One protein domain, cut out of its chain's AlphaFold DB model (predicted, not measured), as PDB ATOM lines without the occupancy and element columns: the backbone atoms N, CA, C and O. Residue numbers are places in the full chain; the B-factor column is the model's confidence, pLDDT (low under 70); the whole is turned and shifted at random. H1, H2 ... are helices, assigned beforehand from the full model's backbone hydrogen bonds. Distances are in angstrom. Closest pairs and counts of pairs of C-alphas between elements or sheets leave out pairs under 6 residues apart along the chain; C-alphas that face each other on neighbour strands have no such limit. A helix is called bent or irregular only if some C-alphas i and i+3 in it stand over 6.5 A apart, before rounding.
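Overview. This is residues 366 to 476 of the 709 residues of an uncharacterized protein of Actinomadura syzygii (UniProt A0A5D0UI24). What shape do these atoms make? The long helix H4 runs along one side of a closer-packed cluster of three helices, H1, H2 and H3, and together they make a rod-like up-and-down bundle, in which each helix runs against the one before it in the chain. H1 and H2 form one helical hairpin, H2 and H3 another, and H4 sits farther off, joined to the cluster by contacts with H1 and H2. What is the make-up, and how large is it? The printed part has 111 residues with four named helices in the order H1, H2, H3, H4 and no named strand, and its class is all helix. It is only just compact, close to loose, with a radius of gyration of the C-alphas of 15.4 A and spans of 54 by 24 by 16 A.

Along the chain. Where is the longest helix? H4 is residues 442 to 475, 49.8 A from first to last C-alpha, from (209.759, 228.535, 160.894) to (215.854, 253.596, 203.471). Where are the others? H1 is residues 366 to 378, 17.8 A long, beginning at C-alpha 366 at (216.576, 234.700, 188.210). H2 is residues 383 to 403, 30.6 A long. H3 is residues 411 to 437, 40.9 A long; it has a kink of 27 degrees near residue 418 and is irregular, with C-alphas 412 and 415 8.1 A apart.

Arrangement. What does H4 touch? With residues 448 to 456 alone it touches H1, opposite ways at a shallow tilt of 15 degrees, the closest C-alphas being those of Cys 373 and Ala 452, 5.5 A apart. With residues 456 to 464 alone it touches residues 394 to 401 of H2, the same way at a shallow tilt of 16 degrees, closest at the C-alphas of Thr 401 and Trp 464, 6.8 A. H3 and H4 are apart. How do the other three stand? H1 and H3 touch, the same way at a shallow tilt of 32 degrees, closest at the C-alphas of Ala 375 and Gly 431, 4.0 A. H2 runs opposite ways to both: it touches H1 at a shallow tilt of 29 degrees, closest at the C-alphas of Gly 378 and Gly 387, 3.8 A, and H3 at a shallow tilt of 21 degrees, closest at the C-alphas of Gly 387 and Gly 428, 3.8 A. How well formed are the backbones? Each O i to N i+4 pair is within hydrogen-bond range in H1 and H2, against 19 of 23 in H3 and 28 of 30 in H4.

Size, cuts and confidence. How far does it reach? The two C-alphas farthest apart are those of Ala 439 and Gly 476, 53.8 A. Are there cuts or long links? The printed part has no cut; the links H1 to H2 and H3 to H4 are tight, and H2 to H3 is short. Where is confidence low? Residues 435 to 439 are under 70, while the mean pLDDT of the printed part is 82.8.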
ATOM      1  N   LEU A 366     216.008 234.239 189.490       87.75
ATOM      2  CA  LEU A 366     216.576 234.700 188.210       87.75
ATOM      3  C   LEU A 366     217.406 233.624 187.475       87.75
ATOM      4  O   LEU A 366     217.224 233.504 186.265       87.75
ATOM      5  N   PRO A 367     218.262 232.813 188.134       88.00
ATOM      6  CA  PRO A 367     219.001 231.736 187.469       88.00
ATOM      7  C   PRO A 367     218.131 230.713 186.717       88.00
ATOM      8  O   PRO A 367     218.416 230.478 185.542       88.00
ATOM      9  N   PRO A 368     217.057 230.129 187.298       87.81
ATOM     10  CA  PRO A 368     216.210 229.201 186.552       87.81
ATOM     11  C   PRO A 368     215.447 229.883 185.407       87.81
ATOM     12  O   PRO A 368     215.324 229.289 184.339       87.81
ATOM     13  N   VAL A 369     215.000 231.137 185.558       87.56
ATOM     14  CA  VAL A 369     214.352 231.867 184.448       87.56
ATOM     15  C   VAL A 369     215.340 232.154 183.315       87.56
ATOM     16  O   VAL A 369     214.993 231.983 182.146       87.56
ATOM     17  N   GLY A 370     216.578 232.524 183.645       86.62
ATOM     18  CA  GLY A 370     217.658 232.693 182.673       86.62
ATOM     19  C   GLY A 370     217.989 231.402 181.932       86.62
ATOM     20  O   GLY A 370     218.123 231.420 180.711       86.62
ATOM     21  N   ALA A 371     218.036 230.274 182.650       87.50
ATOM     22  CA  ALA A 371     218.202 228.947 182.059       87.50
ATOM     23  C   ALA A 371     217.058 228.608 181.090       87.50
ATOM     24  O   ALA A 371     217.322 228.164 179.976       87.50
ATOM     25  N   CYS A 372     215.803 228.882 181.460       87.00
ATOM     26  CA  CYS A 372     214.652 228.688 180.572       87.00
ATOM     27  C   CYS A 372     214.707 229.595 179.334       87.00
ATOM     28  O   CYS A 372     214.475 229.119 178.226       87.00
ATOM     29  N   CYS A 373     215.047 230.878 179.488       86.19
ATOM     30  CA  CYS A 373     215.158 231.810 178.361       86.19
ATOM     31  C   CYS A 373     216.287 231.405 177.400       86.19
ATOM     32  O   CYS A 373     216.099 231.432 176.184       86.19
ATOM     33  N   ALA A 374     217.439 230.990 177.936       87.56
ATOM     34  CA  ALA A 374     218.556 230.493 177.143       87.56
ATOM     35  C   ALA A 374     218.228 229.154 176.465       87.56
ATOM     36  O   ALA A 374     218.586 228.972 175.305       87.56
ATOM     37  N   ALA A 375     217.494 228.256 177.131       85.56
ATOM     38  CA  ALA A 375     217.019 227.008 176.534       85.56
ATOM     39  C   ALA A 375     216.047 227.265 175.375       85.56
ATOM     40  O   ALA A 375     216.229 226.712 174.295       85.56
ATOM     41  N   LEU A 376     215.070 228.162 175.557       83.75
ATOM     42  CA  LEU A 376     214.133 228.564 174.502       83.75
ATOM     43  C   LEU A 376     214.842 229.222 173.308       83.75
ATOM     44  O   LEU A 376     214.476 228.965 172.164       83.75
ATOM     45  N   ALA A 377     215.880 230.028 173.553       84.06
ATOM     46  CA  ALA A 377     216.719 230.587 172.495       84.06
ATOM     47  C   ALA A 377     217.623 229.528 171.831       84.06
ATOM     48  O   ALA A 377     217.879 229.606 170.630       84.06
ATOM     49  N   GLY A 378     218.079 228.531 172.592       83.31
ATOM     50  CA  GLY A 378     218.871 227.402 172.105       83.31
ATOM     51  C   GLY A 378     218.087 226.475 171.177       83.31
ATOM     52  O   GLY A 378     218.651 225.946 170.229       83.31
ATOM     53  N   LEU A 379     216.779 226.347 171.402       83.00
ATOM     54  CA  LEU A 379     215.872 225.592 170.537       83.00
ATOM     55  C   LEU A 379     215.667 226.246 169.148       83.00
ATOM     56  O   LEU A 379     215.171 225.597 168.235       83.00
ATOM     57  N   SER A 380     216.050 227.517 168.970       81.62
ATOM     58  CA  SER A 380     215.936 228.237 167.692       81.62
ATOM     59  C   SER A 380     216.810 227.617 166.583       81.62
ATOM     60  O   SER A 380     217.755 226.889 166.882       81.62
ATOM     61  N   PRO A 381     216.603 227.956 165.293       79.06
ATOM     62  CA  PRO A 381     217.465 227.490 164.194       79.06
ATOM     63  C   PRO A 381     218.949 227.895 164.315       79.06
ATOM     64  O   PRO A 381     219.777 227.409 163.550       79.06
ATOM     65  N   PHE A 382     219.306 228.766 165.265       81.38
ATOM     66  CA  PHE A 382     220.698 229.100 165.595       81.38
ATOM     67  C   PHE A 382     221.335 228.121 166.601       81.38
ATOM     68  O   PHE A 382     222.513 228.272 166.943       81.38
ATOM     69  N   GLY A 383     220.568 227.139 167.090       82.75
ATOM     70  CA  GLY A 383     221.005 226.072 167.983       82.75
ATOM     71  C   GLY A 383     221.678 226.590 169.253       82.75
ATOM     72  O   GLY A 383     221.336 227.639 169.805       82.75
ATOM     73  N   VAL A 384     222.730 225.883 169.674       84.38
ATOM     74  CA  VAL A 384     223.573 226.249 170.826       84.38
ATOM     75  C   VAL A 384     224.084 227.697 170.738       84.38
ATOM     76  O   VAL A 384     224.194 228.367 171.764       84.38
ATOM     77  N   GLY A 385     224.338 228.219 169.530       83.06
ATOM     78  CA  GLY A 385     224.786 229.600 169.327       83.06
ATOM     79  C   GLY A 385     223.772 230.638 169.816       83.06
ATOM     80  O   GLY A 385     224.144 231.571 170.528       83.06
ATOM     81  N   GLY A 386     222.483 230.444 169.514       80.81
ATOM     82  CA  GLY A 386     221.404 231.311 170.003       80.81
ATOM     83  C   GLY A 386     221.252 231.259 171.528       80.81
ATOM     84  O   GLY A 386     221.107 232.298 172.179       80.81
ATOM     85  N   GLY A 387     221.376 230.063 172.110       82.75
ATOM     86  CA  GLY A 387     221.348 229.859 173.561       82.75
ATOM     87  C   GLY A 387     222.515 230.535 174.291       82.75
ATOM     88  O   GLY A 387     222.301 231.187 175.313       82.75
ATOM     89  N   LEU A 388     223.737 230.448 173.750       84.56
ATOM     90  CA  LEU A 388     224.928 231.100 174.313       84.56
ATOM     91  C   LEU A 388     224.832 232.630 174.268       84.56
ATOM     92  O   LEU A 388     225.127 233.289 175.267       84.56
ATOM     93  N   VAL A 389     224.384 233.199 173.144       87.19
ATOM     94  CA  VAL A 389     224.179 234.653 173.021       87.19
ATOM     95  C   VAL A 389     223.139 235.134 174.034       87.19
ATOM     96  O   VAL A 389     223.372 236.131 174.720       87.19
ATOM     97  N   MET A 390     222.031 234.404 174.197       85.75
ATOM     98  CA  MET A 390     221.006 234.741 175.186       85.75
ATOM     99  C   MET A 390     221.518 234.601 176.628       85.75
ATOM    100  O   MET A 390     221.203 235.442 177.469       85.75
ATOM    101  N   ALA A 391     222.342 233.592 176.922       85.31
ATOM    102  CA  ALA A 391     222.947 233.413 178.241       85.31
ATOM    103  C   ALA A 391     223.896 234.567 178.610       85.31
ATOM    104  O   ALA A 391     223.838 235.079 179.731       85.31
ATOM    105  N   LEU A 392     224.719 235.019 177.658       87.69
ATOM    106  CA  LEU A 392     225.581 236.192 177.832       87.69
ATOM    107  C   LEU A 392     224.761 237.471 178.014       87.69
ATOM    108  O   LEU A 392     225.052 238.256 178.917       87.69
ATOM    109  N   LEU A 393     223.713 237.661 177.207       87.62
ATOM    110  CA  LEU A 393     222.810 238.807 177.326       87.62
ATOM    111  C   LEU A 393     222.102 238.823 178.688       87.62
ATOM    112  O   LEU A 393     222.051 239.864 179.342       87.62
ATOM    113  N   TRP A 394     221.609 237.675 179.153       88.06
ATOM    114  CA  TRP A 394     220.977 237.531 180.465       88.06
ATOM    115  C   TRP A 394     221.945 237.855 181.606       88.06
ATOM    116  O   TRP A 394     221.621 238.651 182.491       88.06
ATOM    117  N   ALA A 395     223.152 237.283 181.573       87.56
ATOM    118  CA  ALA A 395     224.185 237.556 182.567       87.56
ATOM    119  C   ALA A 395     224.578 239.043 182.576       87.56
ATOM    120  O   ALA A 395     224.668 239.639 183.650       87.56
ATOM    121  N   ALA A 396     224.727 239.660 181.399       88.50
ATOM    122  CA  ALA A 396     225.029 241.081 181.256       88.50
ATOM    123  C   ALA A 396     223.901 241.976 181.793       88.50
ATOM    124  O   ALA A 396     224.181 242.944 182.498       88.50
ATOM    125  N   LEU A 397     222.633 241.645 181.529       89.00
ATOM    126  CA  LEU A 397     221.491 242.398 182.053       89.00
ATOM    127  C   LEU A 397     221.382 242.282 183.578       89.00
ATOM    128  O   LEU A 397     221.162 243.285 184.255       89.00
ATOM    129  N   VAL A 398     221.586 241.088 184.144       88.12
ATOM    130  CA  VAL A 398     221.591 240.916 185.605       88.12
ATOM    131  C   VAL A 398     222.776 241.651 186.236       88.12
ATOM    132  O   VAL A 398     222.576 242.351 187.230       88.12
ATOM    133  N   ALA A 399     223.972 241.588 185.641       87.69
ATOM    134  CA  ALA A 399     225.129 242.366 186.085       87.69
ATOM    135  C   ALA A 399     224.868 243.880 186.002       87.69
ATOM    136  O   ALA A 399     225.175 244.608 186.947       87.69
ATOM    137  N   LEU A 400     224.213 244.357 184.938       87.25
ATOM    138  CA  LEU A 400     223.802 245.756 184.795       87.25
ATOM    139  C   LEU A 400     222.874 246.182 185.940       87.25
ATOM    140  O   LEU A 400     223.067 247.256 186.505       87.25
ATOM    141  N   THR A 401     221.934 245.324 186.351       88.50
ATOM    142  CA  THR A 401     221.048 245.608 187.495       88.50
ATOM    143  C   THR A 401     221.755 245.623 188.857       88.50
ATOM    144  O   THR A 401     221.147 246.047 189.838       88.50
ATOM    145  N   VAL A 402     222.997 245.129 188.945       87.25
ATOM    146  CA  VAL A 402     223.847 245.207 190.148       87.25
ATOM    147  C   VAL A 402     224.745 246.439 190.077       87.25
ATOM    148  O   VAL A 402     224.832 247.176 191.047       87.25
ATOM    149  N   ILE A 403     225.351 246.722 188.921       86.56
ATOM    150  CA  ILE A 403     226.206 247.906 188.715       86.56
ATOM    151  C   ILE A 403     225.405 249.208 188.844       86.56
ATOM    152  O   ILE A 403     225.924 250.227 189.296       86.56
ATOM    153  N   ARG A 404     224.143 249.198 188.401       86.69
ATOM    154  CA  ARG A 404     223.253 250.366 188.450       86.69
ATOM    155  C   ARG A 404     222.497 250.501 189.770       86.69
ATOM    156  O   ARG A 404     221.851 251.522 189.968       86.69
ATOM    157  N   ALA A 405     222.580 249.509 190.653       86.00
ATOM    158  CA  ALA A 405     221.949 249.560 191.961       86.00
ATOM    159  C   ALA A 405     222.672 250.542 192.908       86.00
ATOM    160  O   ALA A 405     223.907 250.575 192.910       86.00
ATOM    161  N   PRO A 406     221.945 251.294 193.756       84.69
ATOM    162  CA  PRO A 406     222.543 252.056 194.852       84.69
ATOM    163  C   PRO A 406     223.432 251.169 195.736       84.69
ATOM    164  O   PRO A 406     223.008 250.100 196.181       84.69
ATOM    165  N   GLY A 407     224.685 251.584 195.949       80.94
ATOM    166  CA  GLY A 407     225.670 250.824 196.733       80.94
ATOM    167  C   GLY A 407     226.145 249.510 196.091       80.94
ATOM    168  O   GLY A 407     226.875 248.752 196.724       80.94
ATOM    169  N   GLY A 408     225.757 249.221 194.845       77.31
ATOM    170  CA  GLY A 408     226.092 247.971 194.172       77.31
ATOM    171  C   GLY A 408     227.566 247.879 193.780       77.31
ATOM    172  O   GLY A 408     228.039 248.614 192.911       77.31
ATOM    173  N   ARG A 409     228.289 246.924 194.375       77.81
ATOM    174  CA  ARG A 409     229.616 246.492 193.915       77.81
ATOM    175  C   ARG A 409     229.519 245.090 193.322       77.81
ATOM    176  O   ARG A 409     228.867 244.202 193.877       77.81
ATOM    177  N   LEU A 410     230.161 244.898 192.168       71.56
ATOM    178  CA  LEU A 410     230.226 243.602 191.481       71.56
ATOM    179  C   LEU A 410     230.931 242.542 192.339       71.56
ATOM    180  O   LEU A 410     230.515 241.386 192.347       71.56
ATOM    181  N   GLU A 411     231.962 242.953 193.081       73.19
ATOM    182  CA  GLU A 411     232.802 242.086 193.917       73.19
ATOM    183  C   GLU A 411     231.977 241.349 194.983       73.19
ATOM    184  O   GLU A 411     232.081 240.125 195.108       73.19
ATOM    185  N   ASP A 412     231.046 242.061 195.626       73.06
ATOM    186  CA  ASP A 412     230.181 241.547 196.697       73.06
ATOM    187  C   ASP A 412     229.140 240.521 196.206       73.06
ATOM    188  O   ASP A 412     228.525 239.803 196.995       73.06
ATOM    189  N   HIS A 413     228.937 240.424 194.887       74.12
ATOM    190  CA  HIS A 413     227.896 239.599 194.266       74.12
ATOM    191  C   HIS A 413     228.443 238.567 193.268       74.12
ATOM    192  O   HIS A 413     227.662 237.894 192.585       74.12
ATOM    193  N   SER A 414     229.766 238.414 193.202       75.81
ATOM    194  CA  SER A 414     230.477 237.565 192.235       75.81
ATOM    195  C   SER A 414     230.015 236.100 192.245       75.81
ATOM    196  O   SER A 414     229.759 235.527 191.187       75.81
ATOM    197  N   SER A 415     229.795 235.506 193.424       75.12
ATOM    198  CA  SER A 415     229.340 234.111 193.560       75.12
ATOM    199  C   SER A 415     227.934 233.877 192.991       75.12
ATOM    200  O   SER A 415     227.691 232.884 192.305       75.12
ATOM    201  N   ARG A 416     227.000 234.813 193.204       74.44
ATOM    202  CA  ARG A 416     225.622 234.717 192.685       74.44
ATOM    203  C   ARG A 416     225.548 235.018 191.191       74.44
ATOM    204  O   ARG A 416     224.737 234.419 190.486       74.44
ATOM    205  N   GLN A 417     226.407 235.907 190.699       74.50
ATOM    206  CA  GLN A 417     226.548 236.166 189.266       74.50
ATOM    207  C   GLN A 417     227.136 234.956 188.533       74.50
ATOM    208  O   GLN A 417     226.631 234.609 187.466       74.50
ATOM    209  N   ALA A 418     228.107 234.258 189.134       77.00
ATOM    210  CA  ALA A 418     228.641 233.007 188.598       77.00
ATOM    211  C   ALA A 418     227.560 231.919 188.503       77.00
ATOM    212  O   ALA A 418     227.420 231.292 187.457       77.00
ATOM    213  N   VAL A 419     226.730 231.748 189.540       80.00
ATOM    214  CA  VAL A 419     225.600 230.797 189.511       80.00
ATOM    215  C   VAL A 419     224.589 231.149 188.414       80.00
ATOM    216  O   VAL A 419     224.137 230.262 187.695       80.00
ATOM    217  N   ASN A 420     224.255 232.431 188.241       79.25
ATOM    218  CA  ASN A 420     223.330 232.865 187.191       79.25
ATOM    219  C   ASN A 420     223.903 232.646 185.778       79.25
ATOM    220  O   ASN A 420     223.193 232.169 184.894       79.25
ATOM    221  N   ALA A 421     225.188 232.947 185.572       79.00
ATOM    222  CA  ALA A 421     225.869 232.709 184.302       79.00
ATOM    223  C   ALA A 421     225.956 231.207 183.978       79.00
ATOM    224  O   ALA A 421     225.632 230.803 182.864       79.00
ATOM    225  N   LEU A 422     226.314 230.369 184.958       83.38
ATOM    226  CA  LEU A 422     226.380 228.912 184.796       83.38
ATOM    227  C   LEU A 422     225.004 228.295 184.510       83.38
ATOM    228  O   LEU A 422     224.894 227.443 183.631       83.38
ATOM    229  N   ALA A 423     223.949 228.750 185.196       78.38
ATOM    230  CA  ALA A 423     222.583 228.288 184.947       78.38
ATOM    231  C   ALA A 423     222.102 228.657 183.533       78.38
ATOM    232  O   ALA A 423     221.548 227.813 182.828       78.38
ATOM    233  N   ALA A 424     222.364 229.891 183.087       75.81
ATOM    234  CA  ALA A 424     222.006 230.337 181.744       75.81
ATOM    235  C   ALA A 424     222.778 229.570 180.650       75.81
ATOM    236  O   ALA A 424     222.180 229.153 179.658       75.81
ATOM    237  N   LEU A 425     224.075 229.306 180.853       78.38
ATOM    238  CA  LEU A 425     224.885 228.483 179.944       78.38
ATOM    239  C   LEU A 425     224.378 227.035 179.874       78.38
ATOM    240  O   LEU A 425     224.226 226.495 178.778       78.38
ATOM    241  N   GLY A 426     224.065 226.426 181.023       80.00
ATOM    242  CA  GLY A 426     223.492 225.079 181.088       80.00
ATOM    243  C   GLY A 426     222.152 224.975 180.352       80.00
ATOM    244  O   GLY A 426     221.939 224.030 179.594       80.00
ATOM    245  N   GLY A 427     221.288 225.984 180.501       76.75
ATOM    246  CA  GLY A 427     220.033 226.089 179.756       76.75
ATOM    247  C   GLY A 427     220.242 226.204 178.243       76.75
ATOM    248  O   GLY A 427     219.620 225.464 177.485       76.75
ATOM    249  N   GLY A 428     221.156 227.072 177.797       77.00
ATOM    250  CA  GLY A 428     221.459 227.264 176.374       77.00
ATOM    251  C   GLY A 428     222.004 226.012 175.680       77.00
ATOM    252  O   GLY A 428     221.575 225.688 174.572       77.00
ATOM    253  N   ILE A 429     222.899 225.277 176.348       80.06
ATOM    254  CA  ILE A 429     223.441 224.005 175.842       80.06
ATOM    255  C   ILE A 429     222.348 222.926 175.819       80.06
ATOM    256  O   ILE A 429     222.184 222.245 174.810       80.06
ATOM    257  N   GLY A 430     221.565 222.800 176.898       76.31
ATOM    258  CA  GLY A 430     220.480 221.819 176.988       76.31
ATOM    259  C   GLY A 430     219.376 222.038 175.948       76.31
ATOM    260  O   GLY A 430     218.914 221.078 175.335       76.31
ATOM    261  N   GLY A 431     218.993 223.294 175.694       75.44
ATOM    262  CA  GLY A 431     218.029 223.644 174.648       75.44
ATOM    263  C   GLY A 431     218.555 223.377 173.237       75.44
ATOM    264  O   GLY A 431     217.849 222.787 172.427       75.44
ATOM    265  N   GLY A 432     219.813 223.733 172.953       74.50
ATOM    266  CA  GLY A 432     220.422 223.515 171.636       74.50
ATOM    267  C   GLY A 432     220.566 222.045 171.243       74.50
ATOM    268  O   GLY A 432     220.432 221.721 170.069       74.50
ATOM    269  N   LEU A 433     220.781 221.151 172.212       79.50
ATOM    270  CA  LEU A 433     220.835 219.703 171.973       79.50
ATOM    271  C   LEU A 433     219.440 219.056 171.851       79.50
ATOM    272  O   LEU A 433     219.320 217.977 171.282       79.50
ATOM    273  N   GLY A 434     218.390 219.691 172.385       70.81
ATOM    274  CA  GLY A 434     217.009 219.191 172.331       70.81
ATOM    275  C   GLY A 434     216.182 219.688 171.137       70.81
ATOM    276  O   GLY A 434     215.097 219.160 170.893       70.81
ATOM    277  N   GLY A 435     216.669 220.692 170.398       64.69
ATOM    278  CA  GLY A 435     215.938 221.352 169.304       64.69
ATOM    279  C   GLY A 435     215.619 220.449 168.114       64.69
ATOM    280  O   GLY A 435     214.535 220.559 167.544       64.69
ATOM    281  N   ASP A 436     216.491 219.484 167.812       65.75
ATOM    282  CA  ASP A 436     216.313 218.554 166.687       65.75
ATOM    283  C   ASP A 436     215.090 217.627 166.849       65.75
ATOM    284  O   ASP A 436     214.610 217.047 165.876       65.75
ATOM    285  N   ALA A 437     214.542 217.508 168.065       67.69
ATOM    286  CA  ALA A 437     213.380 216.668 168.361       67.69
ATOM    287  C   ALA A 437     212.023 217.389 168.207       67.69
ATOM    288  O   ALA A 437     210.981 216.731 168.162       67.69
ATOM    289  N   LEU A 438     212.001 218.725 168.130       69.12
ATOM    290  CA  LEU A 438     210.784 219.548 168.128       69.12
ATOM    291  C   LEU A 438     210.693 220.356 166.825       69.12
ATOM    292  O   LEU A 438     211.093 221.516 166.756       69.12
ATOM    293  N   ALA A 439     210.133 219.747 165.777       65.94
ATOM    294  CA  ALA A 439     209.936 220.386 164.474       65.94
ATOM    295  C   ALA A 439     208.817 221.453 164.514       65.94
ATOM    296  O   ALA A 439     207.693 221.218 164.068       65.94
ATOM    297  N   LEU A 440     209.109 222.636 165.062       73.06
ATOM    298  CA  LEU A 440     208.205 223.787 165.006       73.06
ATOM    299  C   LEU A 440     208.288 224.502 163.640       73.06
ATOM    300  O   LEU A 440     209.377 224.617 163.071       73.06
ATOM    301  N   PRO A 441     207.168 225.047 163.122       80.50
ATOM    302  CA  PRO A 441     207.164 225.851 161.899       80.50
ATOM    303  C   PRO A 441     208.090 227.074 162.009       80.50
ATOM    304  O   PRO A 441     208.123 227.735 163.046       80.50
ATOM    305  N   ALA A 442     208.775 227.441 160.921       72.25
ATOM    306  CA  ALA A 442     209.759 228.535 160.894       72.25
ATOM    307  C   ALA A 442     209.246 229.877 161.470       72.25
ATOM    308  O   ALA A 442     209.994 230.591 162.136       72.25
ATOM    309  N   GLY A 443     207.960 230.207 161.276       72.75
ATOM    310  CA  GLY A 443     207.341 231.423 161.825       72.75
ATOM    311  C   GLY A 443     207.090 231.396 163.341       72.75
ATOM    312  O   GLY A 443     207.063 232.451 163.972       72.75
ATOM    313  N   ALA A 444     206.959 230.211 163.947       79.69
ATOM    314  CA  ALA A 444     206.748 230.065 165.389       79.69
ATOM    315  C   ALA A 444     208.022 230.380 166.195       79.69
ATOM    316  O   ALA A 444     207.933 230.885 167.313       79.69
ATOM    317  N   TRP A 445     209.207 230.167 165.607       77.12
ATOM    318  CA  TRP A 445     210.494 230.462 166.244       77.12
ATOM    319  C   TRP A 445     210.719 231.951 166.480       77.12
ATOM    320  O   TRP A 445     211.150 232.337 167.564       77.12
ATOM    321  N   ALA A 446     210.386 232.798 165.503       78.00
ATOM    322  CA  ALA A 446     210.502 234.246 165.658       78.00
ATOM    323  C   ALA A 446     209.615 234.756 166.811       78.00
ATOM    324  O   ALA A 446     210.068 235.552 167.632       78.00
ATOM    325  N   GLY A 447     208.388 234.233 166.919       80.00
ATOM    326  CA  GLY A 447     207.476 234.533 168.026       80.00
ATOM    327  C   GLY A 447     207.975 234.017 169.379       80.00
ATOM    328  O   GLY A 447     207.916 234.750 170.363       80.00
ATOM    329  N   ALA A 448     208.519 232.797 169.434       78.25
ATOM    330  CA  ALA A 448     209.051 232.203 170.662       78.25
ATOM    331  C   ALA A 448     210.301 232.935 171.179       78.25
ATOM    332  O   ALA A 448     210.395 233.218 172.373       78.25
ATOM    333  N   VAL A 449     211.228 233.305 170.289       79.38
ATOM    334  CA  VAL A 449     212.418 234.097 170.642       79.38
ATOM    335  C   VAL A 449     212.011 235.497 171.094       79.38
ATOM    336  O   VAL A 449     212.489 235.965 172.126       79.38
ATOM    337  N   PHE A 450     211.084 236.150 170.384       84.75
ATOM    338  CA  PHE A 450     210.565 237.453 170.800       84.75
ATOM    339  C   PHE A 450     209.883 237.381 172.174       84.75
ATOM    340  O   PHE A 450     210.172 238.207 173.037       84.75
ATOM    341  N   ALA A 451     209.038 236.374 172.415       82.31
ATOM    342  CA  ALA A 451     208.383 236.161 173.704       82.31
ATOM    343  C   ALA A 451     209.389 235.861 174.829       82.31
ATOM    344  O   ALA A 451     209.227 236.376 175.935       82.31
ATOM    345  N   ALA A 452     210.448 235.093 174.555       79.69
ATOM    346  CA  ALA A 452     211.510 234.810 175.520       79.69
ATOM    347  C   ALA A 452     212.321 236.070 175.874       79.69
ATOM    348  O   ALA A 452     212.596 236.315 177.049       79.69
ATOM    349  N   VAL A 453     212.656 236.908 174.887       84.06
ATOM    350  CA  VAL A 453     213.363 238.180 175.114       84.06
ATOM    351  C   VAL A 453     212.466 239.185 175.840       84.06
ATOM    352  O   VAL A 453     212.883 239.759 176.845       84.06
ATOM    353  N   ALA A 454     211.225 239.377 175.384       86.75
ATOM    354  CA  ALA A 454     210.272 240.298 176.001       86.75
ATOM    355  C   ALA A 454     209.902 239.867 177.430       86.75
ATOM    356  O   ALA A 454     209.909 240.692 178.344       86.75
ATOM    357  N   GLY A 455     209.649 238.572 177.642       86.94
ATOM    358  CA  GLY A 455     209.404 237.989 178.960       86.94
ATOM    359  C   GLY A 455     210.619 238.117 179.876       86.94
ATOM    360  O   GLY A 455     210.481 238.559 181.013       86.94
ATOM    361  N   GLY A 456     211.822 237.831 179.371       84.94
ATOM    362  CA  GLY A 456     213.065 238.002 180.121       84.94
ATOM    363  C   GLY A 456     213.305 239.453 180.555       84.94
ATOM    364  O   GLY A 456     213.618 239.706 181.719       84.94
ATOM    365  N   LEU A 457     213.082 240.417 179.657       89.44
ATOM    366  CA  LEU A 457     213.161 241.846 179.974       89.44
ATOM    367  C   LEU A 457     212.110 242.259 181.012       89.44
ATOM    368  O   LEU A 457     212.460 242.929 181.984       89.44
ATOM    369  N   ALA A 458     210.853 241.832 180.857       90.12
ATOM    370  CA  ALA A 458     209.784 242.120 181.817       90.12
ATOM    371  C   ALA A 458     210.121 241.585 183.217       90.12
ATOM    372  O   ALA A 458     209.952 242.284 184.215       90.12
ATOM    373  N   VAL A 459     210.680 240.379 183.281       91.06
ATOM    374  CA  VAL A 459     211.113 239.728 184.515       91.06
ATOM    375  C   VAL A 459     212.289 240.465 185.176       91.06
ATOM    376  O   VAL A 459     212.300 240.650 186.397       91.06
ATOM    377  N   ILE A 460     213.268 240.934 184.397       90.56
ATOM    378  CA  ILE A 460     214.391 241.738 184.905       90.56
ATOM    379  C   ILE A 460     213.893 243.084 185.440       90.56
ATOM    380  O   ILE A 460     214.282 243.482 186.541       90.56
ATOM    381  N   VAL A 461     212.992 243.751 184.712       92.69
ATOM    382  CA  VAL A 461     212.355 245.005 185.142       92.69
ATOM    383  C   VAL A 461     211.544 244.794 186.422       92.69
ATOM    384  O   VAL A 461     211.645 245.595 187.347       92.69
ATOM    385  N   GLN A 462     210.789 243.699 186.530       92.50
ATOM    386  CA  GLN A 462     210.028 243.366 187.736       92.50
ATOM    387  C   GLN A 462     210.948 243.077 188.928       92.50
ATOM    388  O   GLN A 462     210.705 243.564 190.034       92.50
ATOM    389  N   SER A 463     212.029 242.322 188.710       92.31
ATOM    390  CA  SER A 463     213.045 242.061 189.733       92.31
ATOM    391  C   SER A 463     213.675 243.362 190.222       92.31
ATOM    392  O   SER A 463     213.723 243.600 191.428       92.31
ATOM    393  N   TRP A 464     214.087 244.236 189.301       92.81
ATOM    394  CA  TRP A 464     214.603 245.570 189.596       92.81
ATOM    395  C   TRP A 464     213.611 246.407 190.406       92.81
ATOM    396  O   TRP A 464     213.944 246.819 191.515       92.81
ATOM    397  N   ARG A 465     212.373 246.558 189.921       93.88
ATOM    398  CA  ARG A 465     211.306 247.297 190.608       93.88
ATOM    399  C   ARG A 465     211.086 246.782 192.029       93.88
ATOM    400  O   ARG A 465     211.046 247.569 192.963       93.88
ATOM    401  N   SER A 466     211.010 245.463 192.216       93.25
ATOM    402  CA  SER A 466     210.803 244.863 193.542       93.25
ATOM    403  C   SER A 466     211.960 245.102 194.517       93.25
ATOM    404  O   SER A 466     211.755 245.085 195.729       93.25
ATOM    405  N   ARG A 467     213.185 245.267 194.005       93.38
ATOM    406  CA  ARG A 467     214.378 245.558 194.809       93.38
ATOM    407  C   ARG A 467     214.501 247.054 195.081       93.38
ATOM    408  O   ARG A 467     214.945 247.409 196.160       93.38
ATOM    409  N   ALA A 468     214.085 247.898 194.138       91.88
ATOM    410  CA  ALA A 468     214.076 249.350 194.284       91.88
ATOM    411  C   ALA A 468     213.038 249.788 195.315       91.88
ATOM    412  O   ALA A 468     213.369 250.568 196.195       91.88
ATOM    413  N   LEU A 469     211.833 249.208 195.268       91.62
ATOM    414  CA  LEU A 469     210.804 249.436 196.285       91.62
ATOM    415  C   LEU A 469     211.276 248.975 197.667       91.62
ATOM    416  O   LEU A 469     211.246 249.757 198.602       91.62
ATOM    417  N   ARG A 470     211.832 247.758 197.777       92.56
ATOM    418  CA  ARG A 470     212.406 247.283 199.047       92.56
ATOM    419  C   ARG A 470     213.532 248.170 199.559       92.56
ATOM    420  O   ARG A 470     213.594 248.423 200.745       92.56
ATOM    421  N   TRP A 471     214.409 248.640 198.677       93.81
ATOM    422  CA  TRP A 471     215.466 249.571 199.053       93.81
ATOM    423  C   TRP A 471     214.904 250.909 199.548       93.81
ATOM    424  O   TRP A 471     215.421 251.442 200.522       93.81
ATOM    425  N   ALA A 472     213.844 251.429 198.924       90.44
ATOM    426  CA  ALA A 472     213.167 252.648 199.366       90.44
ATOM    427  C   ALA A 472     212.501 252.462 200.744       90.44
ATOM    428  O   ALA A 472     212.715 253.276 201.645       90.44
ATOM    429  N   ASP A 473     211.796 251.344 200.944       90.56
ATOM    430  CA  ASP A 473     211.216 250.960 202.237       90.56
ATOM    431  C   ASP A 473     212.320 250.817 203.306       90.56
ATOM    432  O   ASP A 473     212.218 251.336 204.421       90.56
ATOM    433  N   ASP A 474     213.429 250.166 202.938       91.19
ATOM    434  CA  ASP A 474     214.604 249.960 203.784       91.19
ATOM    435  C   ASP A 474     215.441 251.235 203.981       91.19
ATOM    436  O   ASP A 474     216.288 251.263 204.876       91.19
ATOM    437  N   ALA A 475     215.238 252.298 203.207       90.06
ATOM    438  CA  ALA A 475     215.854 253.596 203.471       90.06
ATOM    439  C   ALA A 475     215.117 254.325 204.610       90.06
ATOM    440  O   ALA A 475     215.739 255.061 205.376       90.06
ATOM    441  N   GLY A 476     213.819 254.051 204.791       92.25
ATOM    442  CA  GLY A 476     213.004 254.624 205.863       92.25
ATOM    443  C   GLY A 476     212.502 256.043 205.579       92.25
ATOM    444  O   GLY A 476     212.285 256.799 206.526       92.25
TER     445      GLY A 476